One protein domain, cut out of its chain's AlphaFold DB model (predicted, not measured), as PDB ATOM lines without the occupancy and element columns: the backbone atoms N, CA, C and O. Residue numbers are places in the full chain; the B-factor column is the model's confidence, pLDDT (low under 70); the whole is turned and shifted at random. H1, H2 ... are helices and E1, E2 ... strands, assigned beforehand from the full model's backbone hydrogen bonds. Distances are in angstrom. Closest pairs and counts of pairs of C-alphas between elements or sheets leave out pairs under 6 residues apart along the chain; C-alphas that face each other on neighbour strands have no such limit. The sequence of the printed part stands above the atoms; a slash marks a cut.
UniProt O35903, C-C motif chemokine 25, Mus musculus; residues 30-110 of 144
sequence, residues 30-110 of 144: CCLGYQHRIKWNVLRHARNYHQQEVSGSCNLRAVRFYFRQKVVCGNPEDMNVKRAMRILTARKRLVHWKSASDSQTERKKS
ATOM      1  N   CYS A  30      94.731  48.447  96.039       89.59
ATOM      2  CA  CYS A  30      93.671  48.326  97.017       89.59
ATOM      3  C   CYS A  30      94.247  48.599  98.410       89.59
ATOM      4  O   CYS A  30      95.302  48.097  98.798       89.59
ATOM      5  N   CYS A  31      93.507  49.334  99.232       91.87
ATOM      6  CA  CYS A  31      93.708  49.283 100.671       91.87
ATOM      7  C   CYS A  31      93.284  47.906 101.187       91.87
ATOM      8  O   CYS A  31      92.117  47.550 101.052       91.87
ATOM      9  N   LEU A  32      94.208  47.172 101.810       89.84
ATOM     10  CA  LEU A  32      93.921  45.908 102.506       89.84
ATOM     11  C   LEU A  32      93.582  46.113 103.992       89.84
ATOM     12  O   LEU A  32      93.113  45.201 104.661       89.84
ATOM     13  N   GLY A  33      93.801  47.321 104.515       90.90
ATOM     14  CA  GLY A  33      93.502  47.668 105.897       90.90
ATOM     15  C   GLY A  33      93.479  49.173 106.125       90.90
ATOM     16  O   GLY A  33      93.866  49.973 105.266       90.90
ATOM     17  N   TYR A  34      93.015  49.563 107.310       93.29
ATOM     18  CA  TYR A  34      92.988  50.956 107.743       93.29
ATOM     19  C   TYR A  34      94.194  51.270 108.619       93.29
ATOM     20  O   TYR A  34      94.565  50.479 109.485       93.29
ATOM     21  N   GLN A  35      94.764  52.462 108.454       87.84
ATOM     22  CA  GLN A  35      95.743  52.951 109.417       87.84
ATOM     23  C   GLN A  35      95.034  53.266 110.743       87.84
ATOM     24  O   GLN A  35      94.068  54.035 110.774       87.84
ATOM     25  N   HIS A  36      95.516  52.686 111.842       85.59
ATOM     26  CA  HIS A  36      94.896  52.861 113.150       85.59
ATOM     27  C   HIS A  36      95.047  54.318 113.616       85.59
ATOM     28  O   HIS A  36      96.151  54.861 113.649       85.59
ATOM     29  N   ARG A  37      93.926  54.965 113.969       82.61
ATOM     30  CA  ARG A  37      93.847  56.353 114.475       82.61
ATOM     31  C   ARG A  37      94.656  57.369 113.662       82.61
ATOM     32  O   ARG A  37      95.637  57.954 114.129       82.61
ATOM     33  N   ILE A  38      94.196  57.656 112.448       86.40
ATOM     34  CA  ILE A  38      94.821  58.697 111.629       86.40
ATOM     35  C   ILE A  38      94.580  60.070 112.263       86.40
ATOM     36  O   ILE A  38      93.454  60.560 112.358       86.40
ATOM     37  N   LYS A  39      95.668  60.733 112.658       91.65
ATOM     38  CA  LYS A  39      95.612  62.087 113.209       91.65
ATOM     39  C   LYS A  39      95.096  63.070 112.153       91.65
ATOM     40  O   LYS A  39      95.632  63.140 111.044       91.65
ATOM     41  N   TRP A  40      94.138  63.916 112.539       93.09
ATOM     42  CA  TRP A  40      93.633  65.024 111.715       93.09
ATOM     43  C   TRP A  40      94.758  65.883 111.114       93.09
ATOM     44  O   TRP A  40      94.712  66.256 109.941       93.09
ATOM     45  N   ASN A  41      95.808  66.131 111.904       91.65
ATOM     46  CA  ASN A  41      96.974  66.917 111.499       91.65
ATOM     47  C   ASN A  41      97.711  66.332 110.291       91.65
ATOM     48  O   ASN A  41      98.344  67.079 109.552       91.65
ATOM     49  N   VAL A  42      97.615  65.024 110.056       91.81
ATOM     50  CA  VAL A  42      98.162  64.394 108.853       91.81
ATOM     51  C   VAL A  42      97.177  64.570 107.697       91.81
ATOM     52  O   VAL A  42      97.551  65.101 106.655       91.81
ATOM     53  N   LEU A  43      95.901  64.225 107.895       93.35
ATOM     54  CA  LEU A  43      94.877  64.250 106.840       93.35
ATOM     55  C   LEU A  43      94.635  65.632 106.221       93.35
ATOM     56  O   LEU A  43      94.425  65.726 105.014       93.35
ATOM     57  N   ARG A  44      94.717  66.718 107.003       92.72
ATOM     58  CA  ARG A  44      94.532  68.093 106.486       92.72
ATOM     59  C   ARG A  44      95.526  68.488 105.382       92.72
ATOM     60  O   ARG A  44      95.246  69.415 104.618       92.72
ATOM     61  N   HIS A  45      96.673  67.808 105.320       93.10
ATOM     62  CA  HIS A  45      97.746  68.045 104.351       93.10
ATOM     63  C   HIS A  45      97.703  67.090 103.149       93.10
ATOM     64  O   HIS A  45      98.594  67.144 102.299       93.10
ATOM     65  N   ALA A  46      96.695  66.217 103.061       94.99
ATOM     66  CA  ALA A  46      96.491  65.397 101.874       94.99
ATOM     67  C   ALA A  46      96.261  66.293 100.646       94.99
ATOM     68  O   ALA A  46      95.606  67.336 100.728       94.99
ATOM     69  N   ARG A  47      96.822  65.893  99.501       94.07
ATOM     70  CA  ARG A  47      96.676  66.619  98.229       94.07
ATOM     71  C   ARG A  47      95.367  66.275  97.541       94.07
ATOM     72  O   ARG A  47      94.694  67.151  97.012       94.07
ATOM     73  N   ASN A  48      95.032  64.993  97.549       92.88
ATOM     74  CA  ASN A  48      93.841  64.455  96.920       92.88
ATOM     75  C   ASN A  48      93.370  63.224  97.696       92.88
ATOM     76  O   ASN A  48      94.107  62.682  98.529       92.88
ATOM     77  N   TYR A  49      92.156  62.780  97.407       94.83
ATOM     78  CA  TYR A  49      91.636  61.520  97.905       94.83
ATOM     79  C   TYR A  49      90.993  60.724  96.767       94.83
ATOM     80  O   TYR A  49      90.517  61.299  95.787       94.83
ATOM     81  N   HIS A  50      90.976  59.406  96.922       93.24
ATOM     82  CA  HIS A  50      90.216  58.483  96.090       93.24
ATOM     83  C   HIS A  50      89.357  57.604  96.992       93.24
ATOM     84  O   HIS A  50      89.834  57.092  98.007       93.24
ATOM     85  N   GLN A  51      88.085  57.460  96.644       93.54
ATOM     86  CA  GLN A  51      87.168  56.590  97.362       93.54
ATOM     87  C   GLN A  51      87.240  55.197  96.739       93.54
ATOM     88  O   GLN A  51      86.990  55.038  95.553       93.54
ATOM     89  N   GLN A  52      87.633  54.211  97.537       91.61
ATOM     90  CA  GLN A  52      87.664  52.811  97.148       91.61
ATOM     91  C   GLN A  52      86.312  52.192  97.487       91.61
ATOM     92  O   GLN A  52      85.932  52.082  98.660       91.61
ATOM     93  N   GLU A  53      85.587  51.836  96.439       92.42
ATOM     94  CA  GLU A  53      84.391  51.012  96.526       92.42
ATOM     95  C   GLU A  53      84.784  49.537  96.628       92.42
ATOM     96  O   GLU A  53      85.925  49.163  96.351       92.42
ATOM     97  N   VAL A  54      83.850  48.720  97.108       92.56
ATOM     98  CA  VAL A  54      84.059  47.277  97.202       92.56
ATOM     99  C   VAL A  54      83.754  46.684  95.834       92.56
ATOM    100  O   VAL A  54      82.619  46.768  95.372       92.56
ATOM    101  N   SER A  55      84.771  46.103  95.209       87.14
ATOM    102  CA  SER A  55      84.707  45.448  93.897       87.14
ATOM    103  C   SER A  55      85.287  44.035  94.013       87.14
ATOM    104  O   SER A  55      85.845  43.688  95.049       87.14
ATOM    105  N   GLY A  56      85.206  43.218  92.956       84.28
ATOM    106  CA  GLY A  56      85.726  41.840  92.983       84.28
ATOM    107  C   GLY A  56      87.230  41.713  93.293       84.28
ATOM    108  O   GLY A  56      87.660  40.672  93.778       84.28
ATOM    109  N   SER A  57      88.021  42.764  93.040       85.83
ATOM    110  CA  SER A  57      89.456  42.860  93.356       85.83
ATOM    111  C   SER A  57      89.733  43.484  94.731       85.83
ATOM    112  O   SER A  57      90.588  43.004  95.477       85.83
ATOM    113  N   CYS A  58      89.011  44.551  95.085       90.73
ATOM    114  CA  CYS A  58      89.167  45.270  96.347       90.73
ATOM    115  C   CYS A  58      88.010  44.964  97.313       90.73
ATOM    116  O   CYS A  58      86.963  45.607  97.268       90.73
ATOM    117  N   ASN A  59      88.238  44.072  98.278       91.75
ATOM    118  CA  ASN A  59      87.217  43.639  99.248       91.75
ATOM    119  C   ASN A  59      87.003  44.595 100.442       91.75
ATOM    120  O   ASN A  59      86.279  44.266 101.380       91.75
ATOM    121  N   LEU A  60      87.638  45.773 100.449       92.50
ATOM    122  CA  LEU A  60      87.593  46.717 101.570       92.50
ATOM    123  C   LEU A  60      87.135  48.101 101.112       92.50
ATOM    124  O   LEU A  60      87.772  48.726 100.265       92.50
ATOM    125  N   ARG A  61      86.086  48.637 101.741       94.62
ATOM    126  CA  ARG A  61      85.665  50.024 101.520       94.62
ATOM    127  C   ARG A  61      86.637  50.968 102.219       94.62
ATOM    128  O   ARG A  61      86.687  51.001 103.447       94.62
ATOM    129  N   ALA A  62      87.395  51.762 101.476       95.35
ATOM    130  CA  ALA A  62      88.439  52.611 102.048       95.35
ATOM    131  C   ALA A  62      88.508  53.980 101.373       95.35
ATOM    132  O   ALA A  62      87.975  54.197 100.290       95.35
ATOM    133  N   VAL A  63      89.188  54.928 102.010       95.21
ATOM    134  CA  VAL A  63      89.533  56.212 101.392       95.21
ATOM    135  C   VAL A  63      91.046  56.313 101.319       95.21
ATOM    136  O   VAL A  63      91.729  56.322 102.343       95.21
ATOM    137  N   ARG A  64      91.571  56.396 100.099       94.44
ATOM    138  CA  ARG A  64      92.996  56.571  99.818       94.44
ATOM    139  C   ARG A  64      93.324  58.054  99.817       94.44
ATOM    140  O   ARG A  64      92.857  58.787  98.950       94.44
ATOM    141  N   PHE A  65      94.132  58.505 100.767       95.05
ATOM    142  CA  PHE A  65      94.651  59.871 100.803       95.05
ATOM    143  C   PHE A  65      96.042  59.928 100.187       95.05
ATOM    144  O   PHE A  65      96.963  59.264 100.662       95.05
ATOM    145  N   TYR A  66      96.201  60.767  99.167       93.75
ATOM    146  CA  TYR A  66      97.467  60.940  98.465       93.75
ATOM    147  C   TYR A  66      98.277  62.074  99.087       93.75
ATOM    148  O   TYR A  66      97.846  63.232  99.143       93.75
ATOM    149  N   PHE A  67      99.486  61.733  99.515       91.95
ATOM    150  CA  PHE A  67     100.534  62.665  99.906       91.95
ATOM    151  C   PHE A  67     101.631  62.679  98.838       91.95
ATOM    152  O   PHE A  67     101.548  61.984  97.834       91.95
ATOM    153  N   ARG A  68     102.676  63.489  99.040       88.73
ATOM    154  CA  ARG A  68     103.786  63.619  98.078       88.73
ATOM    155  C   ARG A  68     104.502  62.300  97.784       88.73
ATOM    156  O   ARG A  68     104.915  62.092  96.657       88.73
ATOM    157  N   GLN A  69     104.673  61.466  98.804       87.73
ATOM    158  CA  GLN A  69     105.523  60.269  98.760       87.73
ATOM    159  C   GLN A  69     104.824  59.027  99.321       87.73
ATOM    160  O   GLN A  69     105.436  57.975  99.440       87.73
ATOM    161  N   LYS A  70     103.564  59.148  99.748       88.37
ATOM    162  CA  LYS A  70     102.842  58.044 100.379       88.37
ATOM    163  C   LYS A  70     101.350  58.148 100.150       88.37
ATOM    164  O   LYS A  70     100.804  59.250 100.048       88.37
ATOM    165  N   VAL A  71     100.699  56.997 100.150       90.25
ATOM    166  CA  VAL A  71      99.245  56.884 100.206       90.25
ATOM    167  C   VAL A  71      98.875  56.348 101.580       90.25
ATOM    168  O   VAL A  71      99.525  55.443 102.094       90.25
ATOM    169  N   VAL A  72      97.864  56.942 102.206       92.83
ATOM    170  CA  VAL A  72      97.355  56.488 103.505       92.83
ATOM    171  C   VAL A  72      95.905  56.060 103.346       92.83
ATOM    172  O   VAL A  72      95.080  56.835 102.865       92.83
ATOM    173  N   CYS A  73      95.607  54.841 103.780       93.78
ATOM    174  CA  CYS A  73      94.269  54.265 103.794       93.78
ATOM    175  C   CYS A  73      93.529  54.638 105.081       93.78
ATOM    176  O   CYS A  73      94.009  54.347 106.177       93.78
ATOM    177  N   GLY A  74      92.364  55.272 104.946       94.49
ATOM    178  CA  GLY A  74      91.474  55.615 106.055       94.49
ATOM    179  C   GLY A  74      90.122  54.915 105.967       94.49
ATOM    180  O   GLY A  74      89.627  54.644 104.871       94.49
ATOM    181  N   ASN A  75      89.519  54.654 107.127       95.06
ATOM    182  CA  ASN A  75      88.155  54.141 107.213       95.06
ATOM    183  C   ASN A  75      87.160  55.258 106.816       95.06
ATOM    184  O   ASN A  75      87.188  56.319 107.445       95.06
ATOM    185  N   PRO A  76      86.279  55.062 105.816       94.62
ATOM    186  CA  PRO A  76      85.255  56.042 105.440       94.62
ATOM    187  C   PRO A  76      84.288  56.409 106.578       94.62
ATOM    188  O   PRO A  76      83.655  57.463 106.514       94.62
ATOM    189  N   GLU A  77      84.156  55.570 107.605       93.30
ATOM    190  CA  GLU A  77      83.289  55.810 108.762       93.30
ATOM    191  C   GLU A  77      83.903  56.776 109.785       93.30
ATOM    192  O   GLU A  77      83.156  57.465 110.488       93.30
ATOM    193  N   ASP A  78      85.235  56.896 109.806       93.65
ATOM    194  CA  ASP A  78      85.979  57.748 110.736       93.65
ATOM    195  C   ASP A  78      85.658  59.238 110.511       93.65
ATOM    196  O   ASP A  78      85.664  59.767 109.393       93.65
ATOM    197  N   MET A  79      85.391  59.955 111.606       93.64
ATOM    198  CA  MET A  79      85.004  61.366 111.579       93.64
ATOM    199  C   MET A  79      86.087  62.287 111.003       93.64
ATOM    200  O   MET A  79      85.763  63.247 110.291       93.64
ATOM    201  N   ASN A  80      87.366  62.006 111.265       94.47
ATOM    202  CA  ASN A  80      88.484  62.759 110.702       94.47
ATOM    203  C   ASN A  80      88.602  62.516 109.195       94.47
ATOM    204  O   ASN A  80      88.838  63.463 108.443       94.47
ATOM    205  N   VAL A  81      88.369  61.281 108.743       95.04
ATOM    206  CA  VAL A  81      88.352  60.918 107.316       95.04
ATOM    207  C   VAL A  81      87.198  61.619 106.596       95.04
ATOM    208  O   VAL A  81      87.429  62.311 105.602       95.04
ATOM    209  N   LYS A  82      85.974  61.567 107.140       95.47
ATOM    210  CA  LYS A  82      84.805  62.300 106.610       95.47
ATOM    211  C   LYS A  82      85.040  63.805 106.543       95.47
ATOM    212  O   LYS A  82      84.664  64.464 105.570       95.47
ATOM    213  N   ARG A  83      85.655  64.381 107.579       95.83
ATOM    214  CA  ARG A  83      86.021  65.803 107.594       95.83
ATOM    215  C   ARG A  83      87.046  66.122 106.502       95.83
ATOM    216  O   ARG A  83      86.878  67.120 105.806       95.83
ATOM    217  N   ALA A  84      88.057  65.276 106.314       96.01
ATOM    218  CA  ALA A  84      89.094  65.475 105.304       96.01
ATOM    219  C   ALA A  84      88.523  65.406 103.883       96.01
ATOM    220  O   ALA A  84      88.802  66.294 103.078       96.01
ATOM    221  N   MET A  85      87.658  64.421 103.608       96.07
ATOM    222  CA  MET A  85      86.946  64.308 102.332       96.07
ATOM    223  C   MET A  85      86.182  65.592 102.017       96.07
ATOM    224  O   MET A  85      86.435  66.203 100.986       96.07
ATOM    225  N   ARG A  86      85.341  66.076 102.944       96.12
ATOM    226  CA  ARG A  86      84.561  67.312 102.748       96.12
ATOM    227  C   ARG A  86      85.430  68.513 102.368       96.12
ATOM    228  O   ARG A  86      85.087  69.243 101.439       96.12
ATOM    229  N   ILE A  87      86.558  68.709 103.054       95.48
ATOM    230  CA  ILE A  87      87.477  69.817 102.755       95.48
ATOM    231  C   ILE A  87      88.102  69.653 101.365       95.48
ATOM    232  O   ILE A  87      88.160  70.618 100.602       95.48
ATOM    233  N   LEU A  88      88.563  68.452 101.014       95.53
ATOM    234  CA  LEU A  88      89.188  68.202  99.714       95.53
ATOM    235  C   LEU A  88      88.188  68.318  98.558       95.53
ATOM    236  O   LEU A  88      88.513  68.929  97.541       95.53
ATOM    237  N   THR A  89      86.961  67.819  98.723       95.34
ATOM    238  CA  THR A  89      85.882  67.995  97.740       95.34
ATOM    239  C   THR A  89      85.586  69.476  97.516       95.34
ATOM    240  O   THR A  89      85.487  69.913  96.370       95.34
ATOM    241  N   ALA A  90      85.495  70.272  98.589       94.91
ATOM    242  CA  ALA A  90      85.276  71.714  98.487       94.91
ATOM    243  C   ALA A  90      86.422  72.413  97.735       94.91
ATOM    244  O   ALA A  90      86.167  73.184  96.813       94.91
ATOM    245  N   ARG A  91      87.682  72.084  98.052       92.84
ATOM    246  CA  ARG A  91      88.858  72.612  97.335       92.84
ATOM    247  C   ARG A  91      88.827  72.271  95.845       92.84
ATOM    248  O   ARG A  91      89.046  73.153  95.022       92.84
ATOM    249  N   LYS A  92      88.514  71.020  95.489       92.60
ATOM    250  CA  LYS A  92      88.448  70.572  94.087       92.60
ATOM    251  C   LYS A  92      87.374  71.329  93.298       92.60
ATOM    252  O   LYS A  92      87.624  71.733  92.165       92.60
ATOM    253  N   ARG A  93      86.210  71.581  93.911       92.31
ATOM    254  CA  ARG A  93      85.130  72.383  93.309       92.31
ATOM    255  C   ARG A  93      85.547  73.834  93.069       92.31
ATOM    256  O   ARG A  93      85.269  74.362  92.000       92.31
ATOM    257  N   LEU A  94      86.248  74.452  94.020       91.50
ATOM    258  CA  LEU A  94      86.750  75.825  93.871       91.50
ATOM    259  C   LEU A  94      87.759  75.952  92.722       91.50
ATOM    260  O   LEU A  94      87.712  76.928  91.979       91.50
ATOM    261  N   VAL A  95      88.640  74.962  92.552       90.31
ATOM    262  CA  VAL A  95      89.589  74.934  91.427       90.31
ATOM    263  C   VAL A  95      88.846  74.833  90.098       90.31
ATOM    264  O   VAL A  95      89.101  75.633  89.205       90.31
ATOM    265  N   HIS A  96      87.885  73.910  89.984       89.07
ATOM    266  CA  HIS A  96      87.098  73.754  88.760       89.07
ATOM    267  C   HIS A  96      86.297  75.017  88.410       89.07
ATOM    268  O   HIS A  96      86.285  75.438  87.257       89.07
ATOM    269  N   TRP A  97      85.689  75.661  89.412       86.44
ATOM    270  CA  TRP A  97      85.000  76.942  89.240       86.44
ATOM    271  C   TRP A  97      85.937  78.036  88.721       86.44
ATOM    272  O   TRP A  97      85.585  78.741  87.780       86.44
ATOM    273  N   LYS A  98      87.138  78.160  89.297       86.52
ATOM    274  CA  LYS A  98      88.109  79.169  88.863       86.52
ATOM    275  C   LYS A  98      88.575  78.925  87.425       86.52
ATOM    276  O   LYS A  98      88.617  79.854  86.630       86.52
ATOM    277  N   SER A  99      88.841  77.673  87.058       84.87
ATOM    278  CA  SER A  99      89.161  77.319  85.670       84.87
ATOM    279  C   SER A  99      88.011  77.660  84.711       84.87
ATOM    280  O   SER A  99      88.244  78.159  83.609       84.87
ATOM    281  N   ALA A 100      86.759  77.459  85.134       84.59
ATOM    282  CA  ALA A 100      85.593  77.863  84.357       84.59
ATOM    283  C   ALA A 100      85.469  79.398  84.237       84.59
ATOM    284  O   ALA A 100      85.188  79.895  83.149       84.59
ATOM    285  N   SER A 101      85.733  80.171  85.296       82.05
ATOM    286  CA  SER A 101      85.685  81.640  85.232       82.05
ATOM    287  C   SER A 101      86.824  82.246  84.409       82.05
ATOM    288  O   SER A 101      86.613  83.212  83.671       82.05
ATOM    289  N   ASP A 102      88.024  81.671  84.506       76.30
ATOM    290  CA  ASP A 102      89.194  82.127  83.755       76.30
ATOM    291  C   ASP A 102      88.971  81.881  82.256       76.30
ATOM    292  O   ASP A 102      89.111  82.809  81.459       76.30
ATOM    293  N   SER A 103      88.453  80.702  81.878       73.59
ATOM    294  CA  SER A 103      88.084  80.420  80.482       73.59
ATOM    295  C   SER A 103      86.981  81.342  79.948       73.59
ATOM    296  O   SER A 103      87.035  81.756  78.791       73.59
ATOM    297  N   GLN A 104      85.998  81.740  80.768       66.16
ATOM    298  CA  GLN A 104      85.001  82.743  80.364       66.16
ATOM    299  C   GLN A 104      85.624  84.131  80.160       66.16
ATOM    300  O   GLN A 104      85.255  84.836  79.217       66.16
ATOM    301  N   THR A 105      86.583  84.519  81.002       71.17
ATOM    302  CA  THR A 105      87.299  85.797  80.883       71.17
ATOM    303  C   THR A 105      88.188  85.816  79.637       71.17
ATOM    304  O   THR A 105      88.187  86.802  78.897       71.17
ATOM    305  N   GLU A 106      88.870  84.708  79.337       65.68
ATOM    306  CA  GLU A 106      89.639  84.528  78.100       65.68
ATOM    307  C   GLU A 106      88.744  84.531  76.862       65.68
ATOM    308  O   GLU A 106      89.052  85.225  75.895       65.68
ATOM    309  N   ARG A 107      87.593  83.843  76.904       66.22
ATOM    310  CA  ARG A 107      86.614  83.855  75.806       66.22
ATOM    311  C   ARG A 107      86.037  85.254  75.588       66.22
ATOM    312  O   ARG A 107      85.865  85.680  74.452       66.22
ATOM    313  N   LYS A 108      85.792  86.020  76.656       63.11
ATOM    314  CA  LYS A 108      85.357  87.425  76.554       63.11
ATOM    315  C   LYS A 108      86.453  88.315  75.955       63.11
ATOM    316  O   LYS A 108      86.145  89.160  75.115       63.11
ATOM    317  N   LYS A 109      87.722  88.104  76.325       71.76
ATOM    318  CA  LYS A 109      88.876  88.815  75.749       71.76
ATOM    319  C   LYS A 109      89.087  88.463  74.272       71.76
ATOM    320  O   LYS A 109      89.305  89.372  73.475       71.76
ATOM    321  N   SER A 110      88.974  87.190  73.891       58.09
ATOM    322  CA  SER A 110      89.120  86.745  72.500       58.09
ATOM    323  C   SER A 110      87.968  87.225  71.617       58.09
ATOM    324  O   SER A 110      88.222  87.723  70.525       58.09
TER     325      SER A 110
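This is residues 30 to 110 of the 144 residues of the protein "C-C motif chemokine 25" of Mus musculus (UniProt O35903). A small sheet, the meander E1 E2 E3, each strand the antiparallel neighbour of the one before, is covered on one face by the first part of the long helix H2, making two layers; residues 93 to 110 of H2 stick out as an arm. The 81 printed residues, with H1, E1, E2, E3 and H2 in that order, are mixed in class and loose, with a radius of gyration of the C-alphas of 16.2 A and spans of 52 by 32 by 24 A.

H1, residues 40 to 43, only grazes the sheet. E1, residues 48 to 52, and E2, residues 62 to 66, form a hairpin at 157 degrees; N 50 and O 64, 2.8 A apart, are within hydrogen-bond range. E2 and E3, residues 71 to 74, form another at 148 degrees, with N 65 and O 72 at 2.8 A. H2, residues 79 to 110, is on the sheet at a height over the sheet of 7.7 A and runs slantwise to the strands, its line and that of E1 standing at 57 degrees on the local plane; the closest C-alphas of E1 and H2 are those of Asn 48 and Leu 88, 6.6 A apart, and the closest of E3 and H2 are those of Gly 74 and Val 81, 6.3 A apart. H2 touches H1 with residues 80 to 84 alone, closest at the C-alphas of Trp 40 and Asn 80, 5.7 A. Every O i to N i+4 pair in H2 is within range; H1 is too short for one.

H1 begins at C-alpha 40 (93.633, 65.024, 111.715). E1 measures 13.2 A, E2 12.8 A and H2 46.8 A, ending at C-alpha 110 (89.120, 86.745, 72.500).

The C-alphas farthest apart, of His 36 and Ser 110, are 53.2 A apart. The printed part has no cut and no long link between elements. The pLDDT is under 70 at residues 104, 106 to 108 and 110.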